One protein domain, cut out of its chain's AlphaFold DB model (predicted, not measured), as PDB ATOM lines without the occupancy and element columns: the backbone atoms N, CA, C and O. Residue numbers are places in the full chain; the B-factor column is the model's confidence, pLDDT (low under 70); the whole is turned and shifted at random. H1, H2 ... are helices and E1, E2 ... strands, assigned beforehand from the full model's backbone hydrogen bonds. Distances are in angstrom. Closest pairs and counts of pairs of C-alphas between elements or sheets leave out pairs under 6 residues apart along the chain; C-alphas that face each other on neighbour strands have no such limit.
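What this domain is: This is residues 183 to 235, 253 to 262 and 282 to 331 of the 474 residues of an uncharacterized protein of Achromobacter sp. DMS1 (UniProt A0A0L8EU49). A twisted sheet of five strands has two helices, H1 and H2, packed side by side over one face, while its other face has no named helix on it. H1 covers the side of the sheet with E2 and E3, H2 the side with E5 and E4, and both run across the strands. The printed part has 113 residues, with two named helices and five named strands in the order E1 H1 E2 E3 E4 E5 H2, a mixed class of helices and strands. The sheet's order is E1 - E5 - E4 - E3 - E2, all antiparallel. The whole is compact, with a radius of gyration of the C-alphas of 13.2 A, and rounded, spanning 35 by 32 by 30 A.

Where its parts are: In the sheet, E4 is residues 282 to 291, 29.6 A from first to last C-alpha, and E3 is residues 253 to 262, 26.8 A. E2 is residues 225 to 232, 23.2 A. E5 is residues 296 to 300, 13.2 A, and E1 is residues 187 to 191, 13.5 A, with C-alpha 187 at (6.600, 29.849, -55.710). H1 is residues 202 to 215, 20.1 A, beginning with C-alpha 202 at (17.162, 29.157, -31.087). H2 is residues 307 to 318, 15.2 A, ending with C-alpha 318 at (12.623, 35.638, -39.071).

How they stand to each other: E1 and E2 are the edge strands. N 256 and O 288, 3.1 A apart, are within hydrogen-bond range between E3 and E4, as are N 227 and O 257, 2.9 A, between E2 and E3. E4 and E5 form a hairpin, with N 298 and O 289 at 2.8 A. Between E5 and E1, N 190 and O 297 are 2.7 A apart. H1 is on the sheet at a height of 10.0 A, over E3 and E2; its closest C-alphas with E2 are those of Gln 205 and Ile 226, 6.5 A. H2 is on the same face at a height of 8.7 A, over E5 and E4, and only just across the strands, at 62 degrees to E4 on the local plane. H1 and H2 touch, their closest C-alphas being those of Ile 204 and Val 317, 6.2 A, at a shallow tilt of 21 degrees, opposite ways. In both helices every O i to N i+4 pair is within hydrogen-bond range.

The domain as a whole: The C-alphas farthest apart, those of Lys 218 and Ser 235, are 40.0 A apart. Residues 236 to 252 are not printed, with 11.2 A between C-alphas 235 and 253, nor are residues 263 to 281, with 5.5 A between C-alphas 262 and 282. Of the links that are printed whole, E4 to E5 is tight and the others are short. Residues 319 to 331 hold no named element. Mean pLDDT of the printed part is 88.4; residue 235 and residues 321 to 326 are under 70.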
ATOM      1  N   SER A 183       7.732  28.655 -61.257       83.69
ATOM      2  CA  SER A 183       6.499  27.896 -61.207       83.69
ATOM      3  C   SER A 183       5.527  28.585 -60.270       83.69
ATOM      4  O   SER A 183       5.722  28.580 -59.054       83.69
ATOM      5  N   GLU A 184       4.426  29.086 -60.826       80.88
ATOM      6  CA  GLU A 184       3.281  29.562 -60.042       80.88
ATOM      7  C   GLU A 184       2.728  28.460 -59.117       80.88
ATOM      8  O   GLU A 184       2.132  28.750 -58.078       80.88
ATOM      9  N   GLN A 185       2.974  27.185 -59.454       85.88
ATOM     10  CA  GLN A 185       2.590  26.038 -58.635       85.88
ATOM     11  C   GLN A 185       3.468  25.850 -57.398       85.88
ATOM     12  O   GLN A 185       3.011  25.216 -56.457       85.88
ATOM     13  N   PHE A 186       4.683  26.397 -57.362       87.94
ATOM     14  CA  PHE A 186       5.603  26.183 -56.239       87.94
ATOM     15  C   PHE A 186       6.046  27.468 -55.552       87.94
ATOM     16  O   PHE A 186       6.475  27.393 -54.411       87.94
ATOM     17  N   SER A 187       5.960  28.627 -56.202       90.88
ATOM     18  CA  SER A 187       6.600  29.849 -55.710       90.88
ATOM     19  C   SER A 187       5.695  31.075 -55.770       90.88
ATOM     20  O   SER A 187       4.775  31.177 -56.588       90.88
ATOM     21  N   SER A 188       5.924  32.012 -54.856       92.12
ATOM     22  CA  SER A 188       5.320  33.346 -54.874       92.12
ATOM     23  C   SER A 188       6.325  34.375 -54.364       92.12
ATOM     24  O   SER A 188       7.052  34.113 -53.405       92.12
ATOM     25  N   HIS A 189       6.385  35.518 -55.046       92.19
ATOM     26  CA  HIS A 189       7.395  36.551 -54.828       92.19
ATOM     27  C   HIS A 189       6.761  37.750 -54.129       92.19
ATOM     28  O   HIS A 189       5.865  38.386 -54.681       92.19
ATOM     29  N   TYR A 190       7.235  38.051 -52.932       91.88
ATOM     30  CA  TYR A 190       6.775  39.129 -52.072       91.88
ATOM     31  C   TYR A 190       7.869  40.183 -51.910       91.88
ATOM     32  O   TYR A 190       9.028  39.971 -52.280       91.88
ATOM     33  N   LEU A 191       7.485  41.322 -51.353       89.06
ATOM     34  CA  LEU A 191       8.391  42.391 -50.968       89.06
ATOM     35  C   LEU A 191       8.214  42.661 -49.473       89.06
ATOM     36  O   LEU A 191       7.091  42.677 -48.974       89.06
ATOM     37  N   GLY A 192       9.330  42.796 -48.771       88.25
ATOM     38  CA  GLY A 192       9.415  43.081 -47.344       88.25
ATOM     39  C   GLY A 192      10.326  44.283 -47.066       88.25
ATOM     40  O   GLY A 192      10.723  44.985 -47.999       88.25
ATOM     41  N   PRO A 193      10.680  44.526 -45.792       86.12
ATOM     42  CA  PRO A 193      11.473  45.689 -45.405       86.12
ATOM     43  C   PRO A 193      12.913  45.579 -45.924       86.12
ATOM     44  O   PRO A 193      13.583  44.569 -45.716       86.12
ATOM     45  N   LYS A 194      13.403  46.626 -46.594       88.12
ATOM     46  CA  LYS A 194      14.779  46.675 -47.112       88.12
ATOM     47  C   LYS A 194      15.788  46.840 -45.974       88.12
ATOM     48  O   LYS A 194      15.519  47.518 -44.988       88.12
ATOM     49  N   GLY A 195      16.967  46.256 -46.142       86.75
ATOM     50  CA  GLY A 195      18.100  46.374 -45.223       86.75
ATOM     51  C   GLY A 195      17.995  45.534 -43.948       86.75
ATOM     52  O   GLY A 195      18.865  45.656 -43.092       86.75
ATOM     53  N   VAL A 196      16.966  44.691 -43.803       87.94
ATOM     54  CA  VAL A 196      16.800  43.845 -42.611       87.94
ATOM     55  C   VAL A 196      17.495  42.504 -42.810       87.94
ATOM     56  O   VAL A 196      17.152  41.737 -43.715       87.94
ATOM     57  N   GLU A 197      18.453  42.203 -41.938       88.88
ATOM     58  CA  GLU A 197      19.111  40.901 -41.891       88.88
ATOM     59  C   GLU A 197      18.352  39.928 -40.968       88.88
ATOM     60  O   GLU A 197      18.004  40.286 -39.839       88.88
ATOM     61  N   PRO A 198      18.092  38.686 -41.414       87.69
ATOM     62  CA  PRO A 198      17.515  37.637 -40.584       87.69
ATOM     63  C   PRO A 198      18.335  37.333 -39.331       87.69
ATOM     64  O   PRO A 198      19.555  37.183 -39.392       87.69
ATOM     65  N   THR A 199      17.649  37.125 -38.208       81.44
ATOM     66  CA  THR A 199      18.289  36.665 -36.969       81.44
ATOM     67  C   THR A 199      18.181  35.140 -36.845       81.44
ATOM     68  O   THR A 199      17.114  34.562 -37.044       81.44
ATOM     69  N   ASN A 200      19.283  34.476 -36.477       80.12
ATOM     70  CA  ASN A 200      19.353  33.015 -36.329       80.12
ATOM     71  C   ASN A 200      19.557  32.606 -34.859       80.12
ATOM     72  O   ASN A 200      20.622  32.121 -34.475       80.12
ATOM     73  N   SER A 201      18.550  32.848 -34.016       86.69
ATOM     74  CA  SER A 201      18.544  32.393 -32.619       86.69
ATOM     75  C   SER A 201      17.678  31.141 -32.442       86.69
ATOM     76  O   SER A 201      16.730  30.906 -33.196       86.69
ATOM     77  N   ASN A 202      17.973  30.337 -31.414       86.69
ATOM     78  CA  ASN A 202      17.162  29.157 -31.087       86.69
ATOM     79  C   ASN A 202      15.702  29.529 -30.779       86.69
ATOM     80  O   ASN A 202      14.795  28.796 -31.170       86.69
ATOM     81  N   ASP A 203      15.471  30.684 -30.148       88.38
ATOM     82  CA  ASP A 203      14.128  31.180 -29.827       88.38
ATOM     83  C   ASP A 203      13.323  31.496 -31.097       88.38
ATOM     84  O   ASP A 203      12.138  31.164 -31.190       88.38
ATOM     85  N   ILE A 204      13.975  32.067 -32.117       88.25
ATOM     86  CA  ILE A 204      13.364  32.325 -33.429       88.25
ATOM     87  C   ILE A 204      13.037  31.014 -34.131       88.25
ATOM     88  O   ILE A 204      11.935  30.866 -34.656       88.25
ATOM     89  N   GLN A 205      13.950  30.039 -34.116       91.62
ATOM     90  CA  GLN A 205      13.676  28.727 -34.707       91.62
ATOM     91  C   GLN A 205      12.488  28.042 -34.024       91.62
ATOM     92  O   GLN A 205      11.631  27.480 -34.701       91.62
ATOM     93  N   GLU A 206      12.394  28.121 -32.699       92.50
ATOM     94  CA  GLU A 206      11.311  27.505 -31.935       92.50
ATOM     95  C   GLU A 206       9.960  28.202 -32.151       92.50
ATOM     96  O   GLU A 206       8.913  27.552 -32.289       92.50
ATOM     97  N   THR A 207       9.984  29.528 -32.260       92.94
ATOM     98  CA  THR A 207       8.817  30.329 -32.643       92.94
ATOM     99  C   THR A 207       8.383  29.984 -34.067       92.94
ATOM    100  O   THR A 207       7.201  29.736 -34.307       92.94
ATOM    101  N   LEU A 208       9.329  29.857 -35.000       93.25
ATOM    102  CA  LEU A 208       9.056  29.488 -36.386       93.25
ATOM    103  C   LEU A 208       8.443  28.085 -36.486       93.25
ATOM    104  O   LEU A 208       7.435  27.924 -37.169       93.25
ATOM    105  N   ARG A 209       8.969  27.089 -35.754       95.00
ATOM    106  CA  ARG A 209       8.353  25.749 -35.661       95.00
ATOM    107  C   ARG A 209       6.908  25.832 -35.181       95.00
ATOM    108  O   ARG A 209       6.038  25.189 -35.757       95.00
ATOM    109  N   THR A 210       6.649  26.643 -34.153       94.75
ATOM    110  CA  THR A 210       5.298  26.835 -33.603       94.75
ATOM    111  C   THR A 210       4.347  27.387 -34.664       94.75
ATOM    112  O   THR A 210       3.304  26.794 -34.923       94.75
ATOM    113  N   ARG A 211       4.739  28.471 -35.343       94.56
ATOM    114  CA  ARG A 211       3.912  29.119 -36.374       94.56
ATOM    115  C   ARG A 211       3.692  28.231 -37.597       94.56
ATOM    116  O   ARG A 211       2.604  28.223 -38.159       94.56
ATOM    117  N   ILE A 212       4.689  27.445 -37.998       93.56
ATOM    118  CA  ILE A 212       4.527  26.475 -39.089       93.56
ATOM    119  C   ILE A 212       3.578  25.344 -38.673       93.56
ATOM    120  O   ILE A 212       2.705  24.985 -39.458       93.56
ATOM    121  N   ALA A 213       3.676  24.822 -37.448       93.56
ATOM    122  CA  ALA A 213       2.748  23.803 -36.952       93.56
ATOM    123  C   ALA A 213       1.291  24.311 -36.893       93.56
ATOM    124  O   ALA A 213       0.369  23.560 -37.204       93.56
ATOM    125  N   GLU A 214       1.068  25.591 -36.574       93.94
ATOM    126  CA  GLU A 214      -0.264  26.220 -36.642       93.94
ATOM    127  C   GLU A 214      -0.829  26.227 -38.074       93.94
ATOM    128  O   GLU A 214      -2.007  25.928 -38.278       93.94
ATOM    129  N   LEU A 215       0.014  26.506 -39.075       92.88
ATOM    130  CA  LEU A 215      -0.368  26.478 -40.494       92.88
ATOM    131  C   LEU A 215      -0.544  25.054 -41.035       92.88
ATOM    132  O   LEU A 215      -1.292  24.825 -41.991       92.88
ATOM    133  N   PHE A 216       0.140  24.076 -40.449       91.19
ATOM    134  CA  PHE A 216       0.089  22.669 -40.833       91.19
ATOM    135  C   PHE A 216      -0.295  21.804 -39.620       91.19
ATOM    136  O   PHE A 216       0.534  21.054 -39.117       91.19
ATOM    137  N   PRO A 217      -1.568  21.822 -39.178       86.75
ATOM    138  CA  PRO A 217      -1.987  21.254 -37.887       86.75
ATOM    139  C   PRO A 217      -1.837  19.730 -37.761       86.75
ATOM    140  O   PRO A 217      -2.003  19.177 -36.678       86.75
ATOM    141  N   LYS A 218      -1.546  19.028 -38.863       87.00
ATOM    142  CA  LYS A 218      -1.250  17.586 -38.868       87.00
ATOM    143  C   LYS A 218       0.223  17.274 -38.585       87.00
ATOM    144  O   LYS A 218       0.574  16.104 -38.477       87.00
ATOM    145  N   VAL A 219       1.069  18.297 -38.503       88.25
ATOM    146  CA  VAL A 219       2.518  18.179 -38.367       88.25
ATOM    147  C   VAL A 219       2.897  18.434 -36.910       88.25
ATOM    148  O   VAL A 219       2.694  19.547 -36.419       88.25
ATOM    149  N   PRO A 220       3.452  17.439 -36.197       89.19
ATOM    150  CA  PRO A 220       3.955  17.647 -34.846       89.19
ATOM    151  C   PRO A 220       5.104  18.656 -34.847       89.19
ATOM    152  O   PRO A 220       6.018  18.578 -35.668       89.19
ATOM    153  N   LYS A 221       5.071  19.605 -33.909       90.88
ATOM    154  CA  LYS A 221       6.052  20.696 -33.815       90.88
ATOM    155  C   LYS A 221       7.494  20.188 -33.665       90.88
ATOM    156  O   LYS A 221       8.414  20.759 -34.242       90.88
ATOM    157  N   ASP A 222       7.678  19.117 -32.901       91.25
ATOM    158  CA  ASP A 222       8.956  18.441 -32.657       91.25
ATOM    159  C   ASP A 222       9.499  17.694 -33.889       91.25
ATOM    160  O   ASP A 222      10.670  17.329 -33.918       91.25
ATOM    161  N   GLN A 223       8.680  17.531 -34.934       90.75
ATOM    162  CA  GLN A 223       9.048  16.909 -36.211       90.75
ATOM    163  C   GLN A 223       9.293  17.936 -37.330       90.75
ATOM    164  O   GLN A 223       9.277  17.586 -38.512       90.75
ATOM    165  N   ILE A 224       9.519  19.207 -36.977       94.25
ATOM    166  CA  ILE A 224       9.856  20.273 -37.926       94.25
ATOM    167  C   ILE A 224      11.348  20.597 -37.823       94.25
ATOM    168  O   ILE A 224      11.825  21.183 -36.842       94.25
ATOM    169  N   LEU A 225      12.088  20.261 -38.877       93.94
ATOM    170  CA  LEU A 225      13.485  20.642 -39.047       93.94
ATOM    171  C   LEU A 225      13.557  22.056 -39.630       93.94
ATOM    172  O   LEU A 225      13.009  22.305 -40.699       93.94
ATOM    173  N   ILE A 226      14.243  22.965 -38.931       94.50
ATOM    174  CA  ILE A 226      14.537  24.320 -39.412       94.50
ATOM    175  C   ILE A 226      16.025  24.410 -39.727       94.50
ATOM    176  O   ILE A 226      16.858  24.156 -38.859       94.50
ATOM    177  N   GLU A 227      16.341  24.822 -40.945       93.75
ATOM    178  CA  GLU A 227      17.702  25.066 -41.408       93.75
ATOM    179  C   GLU A 227      17.798  26.495 -41.929       93.75
ATOM    180  O   GLU A 227      16.931  26.954 -42.674       93.75
ATOM    181  N   GLN A 228      18.849  27.209 -41.532       93.62
ATOM    182  CA  GLN A 228      19.129  28.561 -42.002       93.62
ATOM    183  C   GLN A 228      20.568  28.635 -42.489       93.62
ATOM    184  O   GLN A 228      21.481  28.177 -41.799       93.62
ATOM    185  N   PHE A 229      20.769  29.216 -43.663       93.75
ATOM    186  CA  PHE A 229      22.095  29.419 -44.227       93.75
ATOM    187  C   PHE A 229      22.127  30.660 -45.114       93.75
ATOM    188  O   PHE A 229      21.094  31.170 -45.551       93.75
ATOM    189  N   VAL A 230      23.336  31.156 -45.343       93.06
ATOM    190  CA  VAL A 230      23.601  32.327 -46.177       93.06
ATOM    191  C   VAL A 230      24.405  31.871 -47.382       93.06
ATOM    192  O   VAL A 230      25.257  30.988 -47.266       93.06
ATOM    193  N   ARG A 231      24.122  32.464 -48.535       91.25
ATOM    194  CA  ARG A 231      24.830  32.204 -49.785       91.25
ATOM    195  C   ARG A 231      25.152  33.502 -50.507       91.25
ATOM    196  O   ARG A 231      24.468  34.510 -50.335       91.25
ATOM    197  N   HIS A 232      26.163  33.452 -51.356       87.94
ATOM    198  CA  HIS A 232      26.575  34.581 -52.170       87.94
ATOM    199  C   HIS A 232      25.646  34.730 -53.380       87.94
ATOM    200  O   HIS A 232      25.323  33.771 -54.086       87.94
ATOM    201  N   GLY A 233      25.215  35.958 -53.633       79.62
ATOM    202  CA  GLY A 233      24.537  36.351 -54.852       79.62
ATOM    203  C   GLY A 233      25.512  36.273 -56.017       79.62
ATOM    204  O   GLY A 233      26.583  36.872 -55.996       79.62
ATOM    205  N   LEU A 234      25.125  35.551 -57.063       70.00
ATOM    206  CA  LEU A 234      26.005  35.284 -58.202       70.00
ATOM    207  C   LEU A 234      26.160  36.477 -59.166       70.00
ATOM    208  O   LEU A 234      26.948  36.402 -60.106       70.00
ATOM    209  N   SER A 235      25.489  37.607 -58.888       57.88
ATOM    210  CA  SER A 235      25.418  38.797 -59.749       57.88
ATOM    211  C   SER A 235      26.777  39.383 -60.157       57.88
ATOM    212  O   SER A 235      26.849  40.016 -61.210       57.88
ATOM    213  N   LEU A 253      22.467  36.425 -49.723       91.06
ATOM    214  CA  LEU A 253      21.108  35.903 -49.785       91.06
ATOM    215  C   LEU A 253      20.904  34.943 -48.622       91.06
ATOM    216  O   LEU A 253      21.727  34.057 -48.387       91.06
ATOM    217  N   HIS A 254      19.800  35.108 -47.907       94.25
ATOM    218  CA  HIS A 254      19.466  34.283 -46.755       94.25
ATOM    219  C   HIS A 254      18.410  33.262 -47.150       94.25
ATOM    220  O   HIS A 254      17.353  33.621 -47.681       94.25
ATOM    221  N   THR A 255      18.682  31.998 -46.848       95.31
ATOM    222  CA  THR A 255      17.750  30.903 -47.080       95.31
ATOM    223  C   THR A 255      17.320  30.294 -45.759       95.31
ATOM    224  O   THR A 255      18.145  29.981 -44.899       95.31
ATOM    225  N   VAL A 256      16.009  30.113 -45.611       95.69
ATOM    226  CA  VAL A 256      15.405  29.377 -44.499       95.69
ATOM    227  C   VAL A 256      14.605  28.218 -45.070       95.69
ATOM    228  O   VAL A 256      13.735  28.418 -45.916       95.69
ATOM    229  N   CYS A 257      14.880  27.011 -44.597       95.38
ATOM    230  CA  CYS A 257      14.163  25.797 -44.950       95.38
ATOM    231  C   CYS A 257      13.452  25.258 -43.711       95.38
ATOM    232  O   CYS A 257      14.053  25.133 -42.647       95.38
ATOM    233  N   ALA A 258      12.177  24.921 -43.862       95.25
ATOM    234  CA  ALA A 258      11.409  24.177 -42.882       95.25
ATOM    235  C   ALA A 258      10.947  22.869 -43.517       95.25
ATOM    236  O   ALA A 258      10.090  22.887 -44.401       95.25
ATOM    237  N   THR A 259      11.525  21.751 -43.085       94.69
ATOM    238  CA  THR A 259      11.219  20.414 -43.603       94.69
ATOM    239  C   THR A 259      10.449  19.622 -42.559       94.69
ATOM    240  O   THR A 259      10.827  19.586 -41.388       94.69
ATOM    241  N   PHE A 260       9.350  19.006 -42.980       93.19
ATOM    242  CA  PHE A 260       8.458  18.252 -42.112       93.19
ATOM    243  C   PHE A 260       7.663  17.207 -42.896       93.19
ATOM    244  O   PHE A 260       7.593  17.242 -44.121       93.19
ATOM    245  N   ASN A 261       7.050  16.270 -42.185       89.06
ATOM    246  CA  ASN A 261       6.260  15.195 -42.779       89.06
ATOM    247  C   ASN A 261       4.910  15.722 -43.287       89.06
ATOM    248  O   ASN A 261       4.083  16.188 -42.507       89.06
ATOM    249  N   GLY A 262       4.712  15.681 -44.604       81.56
ATOM    250  CA  GLY A 262       3.535  16.186 -45.305       81.56
ATOM    251  C   GLY A 262       2.441  15.140 -45.499       81.56
ATOM    252  O   GLY A 262       2.084  14.397 -44.587       81.56
ATOM    253  N   ALA A 282       5.402  11.551 -46.759       83.50
ATOM    254  CA  ALA A 282       6.455  12.138 -47.575       83.50
ATOM    255  C   ALA A 282       6.962  13.431 -46.929       83.50
ATOM    256  O   ALA A 282       6.169  14.296 -46.546       83.50
ATOM    257  N   ALA A 283       8.282  13.598 -46.842       87.00
ATOM    258  CA  ALA A 283       8.865  14.862 -46.413       87.00
ATOM    259  C   ALA A 283       8.496  15.977 -47.405       87.00
ATOM    260  O   ALA A 283       8.695  15.854 -48.615       87.00
ATOM    261  N   MET A 284       7.983  17.085 -46.882       89.00
ATOM    262  CA  MET A 284       7.734  18.318 -47.614       89.00
ATOM    263  C   MET A 284       8.568  19.448 -47.016       89.00
ATOM    264  O   MET A 284       8.848  19.461 -45.818       89.00
ATOM    265  N   SER A 285       8.955  20.413 -47.847       91.81
ATOM    266  CA  SER A 285       9.692  21.587 -47.382       91.81
ATOM    267  C   SER A 285       8.974  22.865 -47.779       91.81
ATOM    268  O   SER A 285       8.601  23.046 -48.941       91.81
ATOM    269  N   VAL A 286       8.873  23.787 -46.829       95.00
ATOM    270  CA  VAL A 286       8.679  25.207 -47.114       95.00
ATOM    271  C   VAL A 286      10.052  25.861 -47.143       95.00
ATOM    272  O   VAL A 286      10.861  25.630 -46.247       95.00
ATOM    273  N   ARG A 287      10.335  26.664 -48.169       96.25
ATOM    274  CA  ARG A 287      11.615  27.378 -48.276       96.25
ATOM    275  C   ARG A 287      11.390  28.861 -48.494       96.25
ATOM    276  O   ARG A 287      10.427  29.260 -49.147       96.25
ATOM    277  N   PHE A 288      12.299  29.662 -47.973       96.06
ATOM    278  CA  PHE A 288      12.299  31.111 -48.076       96.06
ATOM    279  C   PHE A 288      13.639  31.545 -48.651       96.06
ATOM    280  O   PHE A 288      14.670  31.076 -48.185       96.06
ATOM    281  N   SER A 289      13.620  32.430 -49.643       94.56
ATOM    282  CA  SER A 289      14.808  33.126 -50.144       94.56
ATOM    283  C   SER A 289      14.620  34.616 -49.921       94.56
ATOM    284  O   SER A 289      13.630  35.176 -50.398       94.56
ATOM    285  N   TRP A 290      15.542  35.230 -49.188       94.38
ATOM    286  CA  TRP A 290      15.488  36.627 -48.780       94.38
ATOM    287  C   TRP A 290      16.732  37.387 -49.241       94.38
ATOM    288  O   TRP A 290      17.858  36.960 -48.986       94.38
ATOM    289  N   GLU A 291      16.518  38.524 -49.901       91.88
ATOM    290  CA  GLU A 291      17.564  39.467 -50.308       91.88
ATOM    291  C   GLU A 291      17.396  40.781 -49.523       91.88
ATOM    292  O   GLU A 291      16.524  41.583 -49.872       91.88
ATOM    293  N   PRO A 292      18.217  41.035 -48.482       90.38
ATOM    294  CA  PRO A 292      18.073  42.213 -47.628       90.38
ATOM    295  C   PRO A 292      18.107  43.530 -48.407       90.38
ATOM    296  O   PRO A 292      17.282  44.406 -48.167       90.38
ATOM    297  N   ALA A 293      19.016  43.667 -49.376       86.38
ATOM    298  CA  ALA A 293      19.217  44.915 -50.117       86.38
ATOM    299  C   ALA A 293      17.958  45.384 -50.868       86.38
ATOM    300  O   ALA A 293      17.642  46.573 -50.881       86.38
ATOM    301  N   THR A 294      17.228  44.450 -51.480       85.25
ATOM    302  CA  THR A 294      16.043  44.753 -52.297       85.25
ATOM    303  C   THR A 294      14.738  44.572 -51.529       85.25
ATOM    304  O   THR A 294      13.694  45.048 -51.978       85.25
ATOM    305  N   GLY A 295      14.778  43.885 -50.384       88.75
ATOM    306  CA  GLY A 295      13.591  43.442 -49.665       88.75
ATOM    307  C   GLY A 295      12.840  42.327 -50.402       88.75
ATOM    308  O   GLY A 295      11.653  42.117 -50.158       88.75
ATOM    309  N   ALA A 296      13.471  41.634 -51.355       89.62
ATOM    310  CA  ALA A 296      12.810  40.577 -52.107       89.62
ATOM    311  C   ALA A 296      12.704  39.294 -51.275       89.62
ATOM    312  O   ALA A 296      13.713  38.704 -50.888       89.62
ATOM    313  N   LEU A 297      11.473  38.818 -51.079       93.12
ATOM    314  CA  LEU A 297      11.183  37.519 -50.480       93.12
ATOM    315  C   LEU A 297      10.594  36.588 -51.536       93.12
ATOM    316  O   LEU A 297       9.654  36.943 -52.240       93.12
ATOM    317  N   THR A 298      11.078  35.356 -51.622       93.75
ATOM    318  CA  THR A 298      10.378  34.296 -52.357       93.75
ATOM    319  C   THR A 298      10.060  33.140 -51.437       93.75
ATOM    320  O   THR A 298      10.949  32.588 -50.796       93.75
ATOM    321  N   VAL A 299       8.779  32.777 -51.404       95.94
ATOM    322  CA  VAL A 299       8.263  31.642 -50.638       95.94
ATOM    323  C   VAL A 299       8.027  30.481 -51.589       95.94
ATOM    324  O   VAL A 299       7.281  30.618 -52.562       95.94
ATOM    325  N   PHE A 300       8.632  29.337 -51.283       95.44
ATOM    326  CA  PHE A 300       8.471  28.080 -52.001       95.44
ATOM    327  C   PHE A 300       7.636  27.121 -51.164       95.44
ATOM    328  O   PHE A 300       8.058  26.691 -50.092       95.44
ATOM    329  N   CYS A 301       6.443  26.799 -51.649       93.56
ATOM    330  CA  CYS A 301       5.535  25.841 -51.036       93.56
ATOM    331  C   CYS A 301       4.546  25.338 -52.089       93.56
ATOM    332  O   CYS A 301       4.044  26.126 -52.889       93.56
ATOM    333  N   GLU A 302       4.229  24.049 -52.090       89.69
ATOM    334  CA  GLU A 302       3.210  23.479 -52.985       89.69
ATOM    335  C   GLU A 302       1.807  24.014 -52.686       89.69
ATOM    336  O   GLU A 302       1.028  24.271 -53.605       89.69
ATOM    337  N   ASP A 303       1.516  24.257 -51.407       90.44
ATOM    338  CA  ASP A 303       0.254  24.823 -50.953       90.44
ATOM    339  C   ASP A 303       0.228  26.335 -51.213       90.44
ATOM    340  O   ASP A 303       0.793  27.146 -50.472       90.44
ATOM    341  N   ARG A 304      -0.406  26.716 -52.326       90.00
ATOM    342  CA  ARG A 304      -0.500  28.110 -52.772       90.00
ATOM    343  C   ARG A 304      -1.277  28.989 -51.794       90.00
ATOM    344  O   ARG A 304      -0.952  30.171 -51.688       90.00
ATOM    345  N   GLU A 305      -2.276  28.445 -51.106       91.31
ATOM    346  CA  GLU A 305      -3.156  29.215 -50.221       91.31
ATOM    347  C   GLU A 305      -2.398  29.690 -48.978       91.31
ATOM    348  O   GLU A 305      -2.586  30.819 -48.526       91.31
ATOM    349  N   LYS A 306      -1.429  28.893 -48.513       92.25
ATOM    350  CA  LYS A 306      -0.618  29.203 -47.328       92.25
ATOM    351  C   LYS A 306       0.563  30.131 -47.583       92.25
ATOM    352  O   LYS A 306       1.126  30.659 -46.629       92.25
ATOM    353  N   ARG A 307       0.979  30.368 -48.835       94.31
ATOM    354  CA  ARG A 307       2.206  31.150 -49.122       94.31
ATOM    355  C   ARG A 307       2.175  32.570 -48.568       94.31
ATOM    356  O   ARG A 307       3.214  33.060 -48.138       94.31
ATOM    357  N   ARG A 308       1.007  33.220 -48.559       93.12
ATOM    358  CA  ARG A 308       0.866  34.574 -47.997       93.12
ATOM    359  C   ARG A 308       1.041  34.563 -46.480       93.12
ATOM    360  O   ARG A 308       1.761  35.399 -45.940       93.12
ATOM    361  N   GLU A 309       0.423  33.602 -45.804       93.69
ATOM    362  CA  GLU A 309       0.568  33.433 -44.356       93.69
ATOM    363  C   GLU A 309       2.009  33.056 -43.999       93.69
ATOM    364  O   GLU A 309       2.580  33.627 -43.079       93.69
ATOM    365  N   LEU A 310       2.657  32.202 -44.794       95.62
ATOM    366  CA  LEU A 310       4.077  31.874 -44.647       95.62
ATOM    367  C   LEU A 310       4.988  33.094 -44.841       95.62
ATOM    368  O   LEU A 310       5.922  33.274 -44.064       95.62
ATOM    369  N   ALA A 311       4.719  33.952 -45.831       94.50
ATOM    370  CA  ALA A 311       5.448  35.212 -46.006       94.50
ATOM    371  C   ALA A 311       5.294  36.129 -44.781       94.50
ATOM    372  O   ALA A 311       6.262  36.743 -44.338       94.50
ATOM    373  N   THR A 312       4.088  36.171 -44.211       92.56
ATOM    374  CA  THR A 312       3.774  36.935 -42.994       92.56
ATOM    375  C   THR A 312       4.527  36.372 -41.786       92.56
ATOM    376  O   THR A 312       5.179  37.115 -41.062       92.56
ATOM    377  N   VAL A 313       4.538  35.046 -41.616       93.31
ATOM    378  CA  VAL A 313       5.320  34.367 -40.571       93.31
ATOM    379  C   VAL A 313       6.812  34.664 -40.715       93.31
ATOM    380  O   VAL A 313       7.473  34.930 -39.716       93.31
ATOM    381  N   PHE A 314       7.353  34.655 -41.936       93.75
ATOM    382  CA  PHE A 314       8.754  35.005 -42.168       93.75
ATOM    383  C   PHE A 314       9.057  36.445 -41.729       93.75
ATOM    384  O   PHE A 314      10.030  36.669 -41.012       93.75
ATOM    385  N   ARG A 315       8.206  37.411 -42.096       91.69
ATOM    386  CA  ARG A 315       8.330  38.811 -41.659       91.69
ATOM    387  C   ARG A 315       8.318  38.939 -40.133       91.69
ATOM    388  O   ARG A 315       9.214  39.555 -39.567       91.69
ATOM    389  N   ASP A 316       7.324  38.345 -39.481       89.44
ATOM    390  CA  ASP A 316       7.105  38.530 -38.042       89.44
ATOM    391  C   ASP A 316       8.171  37.822 -37.200       89.44
ATOM    392  O   ASP A 316       8.581  38.322 -36.158       89.44
ATOM    393  N   VAL A 317       8.618  36.643 -37.645       91.25
ATOM    394  CA  VAL A 317       9.490  35.768 -36.851       91.25
ATOM    395  C   VAL A 317      10.948  35.871 -37.275       91.25
ATOM    396  O   VAL A 317      11.817  36.059 -36.431       91.25
ATOM    397  N   VAL A 318      11.240  35.727 -38.571       90.81
ATOM    398  CA  VAL A 318      12.623  35.638 -39.071       90.81
ATOM    399  C   VAL A 318      13.257  37.020 -39.204       90.81
ATOM    400  O   VAL A 318      14.431  37.190 -38.873       90.81
ATOM    401  N   LEU A 319      12.482  38.007 -39.664       89.31
ATOM    402  CA  LEU A 319      12.933  39.399 -39.747       89.31
ATOM    403  C   LEU A 319      12.707  40.177 -38.441       89.31
ATOM    404  O   LEU A 319      13.225  41.282 -38.321       89.31
ATOM    405  N   ALA A 320      11.952  39.611 -37.484       81.56
ATOM    406  CA  ALA A 320      11.617  40.221 -36.192       81.56
ATOM    407  C   ALA A 320      11.145  41.686 -36.312       81.56
ATOM    408  O   ALA A 320      11.480  42.535 -35.488       81.56
ATOM    409  N   HIS A 321      10.418  42.005 -37.386       67.62
ATOM    410  CA  HIS A 321      10.114  43.389 -37.723       67.62
ATOM    411  C   HIS A 321       8.935  43.916 -36.892       67.62
ATOM    412  O   HIS A 321       7.793  43.495 -37.074       67.62
ATOM    413  N   GLU A 322       9.211  44.876 -36.010       56.16
ATOM    414  CA  GLU A 322       8.204  45.621 -35.252       56.16
ATOM    415  C   GLU A 322       7.613  46.764 -36.108       56.16
ATOM    416  O   GLU A 322       7.975  47.923 -35.958       56.16
ATOM    417  N   GLY A 323       6.676  46.446 -37.007       53.62
ATOM    418  CA  GLY A 323       5.522  47.333 -37.228       53.62
ATOM    419  C   GLY A 323       5.509  48.411 -38.327       53.62
ATOM    420  O   GLY A 323       4.524  49.142 -38.343       53.62
ATOM    421  N   ASP A 324       6.455  48.515 -39.271       55.38
ATOM    422  CA  ASP A 324       6.315  49.510 -40.369       55.38
ATOM    423  C   ASP A 324       5.653  48.952 -41.646       55.38
ATOM    424  O   ASP A 324       5.252  49.707 -42.535       55.38
ATOM    425  N   ILE A 325       5.509  47.628 -41.757       61.94
ATOM    426  CA  ILE A 325       4.892  46.959 -42.910       61.94
ATOM    427  C   ILE A 325       3.752  46.048 -42.437       61.94
ATOM    428  O   ILE A 325       3.977  44.907 -42.025       61.94
ATOM    429  N   ASP A 326       2.515  46.542 -42.546       67.44
ATOM    430  CA  ASP A 326       1.294  45.836 -42.117       67.44
ATOM    431  C   ASP A 326       1.016  44.548 -42.917       67.44
ATOM    432  O   ASP A 326       0.478  43.576 -42.382       67.44
ATOM    433  N   ASP A 327       1.437  44.487 -44.183       77.56
ATOM    434  CA  ASP A 327       1.184  43.366 -45.099       77.56
ATOM    435  C   ASP A 327       2.426  43.039 -45.932       77.56
ATOM    436  O   ASP A 327       3.238  43.914 -46.191       77.56
ATOM    437  N   MET A 328       2.564  41.798 -46.399       86.00
ATOM    438  CA  MET A 328       3.625  41.412 -47.337       86.00
ATOM    439  C   MET A 328       3.104  41.549 -48.775       86.00
ATOM    440  O   MET A 328       2.478  40.605 -49.279       86.00
ATOM    441  N   PRO A 329       3.312  42.692 -49.464       88.06
ATOM    442  CA  PRO A 329       2.814  42.880 -50.816       88.06
ATOM    443  C   PRO A 329       3.437  41.863 -51.768       88.06
ATOM    444  O   PRO A 329       4.644  41.615 -51.777       88.06
ATOM    445  N   ILE A 330       2.589  41.272 -52.607       89.00
ATOM    446  CA  ILE A 330       3.053  40.444 -53.714       89.00
ATOM    447  C   ILE A 330       3.654  41.339 -54.796       89.00
ATOM    448  O   ILE A 330       3.143  42.424 -55.072       89.00
ATOM    449  N   ARG A 331       4.717  40.869 -55.444       87.81
ATOM    450  CA  ARG A 331       5.321  41.554 -56.583       87.81
ATOM    451  C   ARG A 331       4.289  41.720 -57.703       87.81
ATOM    452  O   ARG A 331       3.670  40.737 -58.113       87.81
TER     453      ARG A 331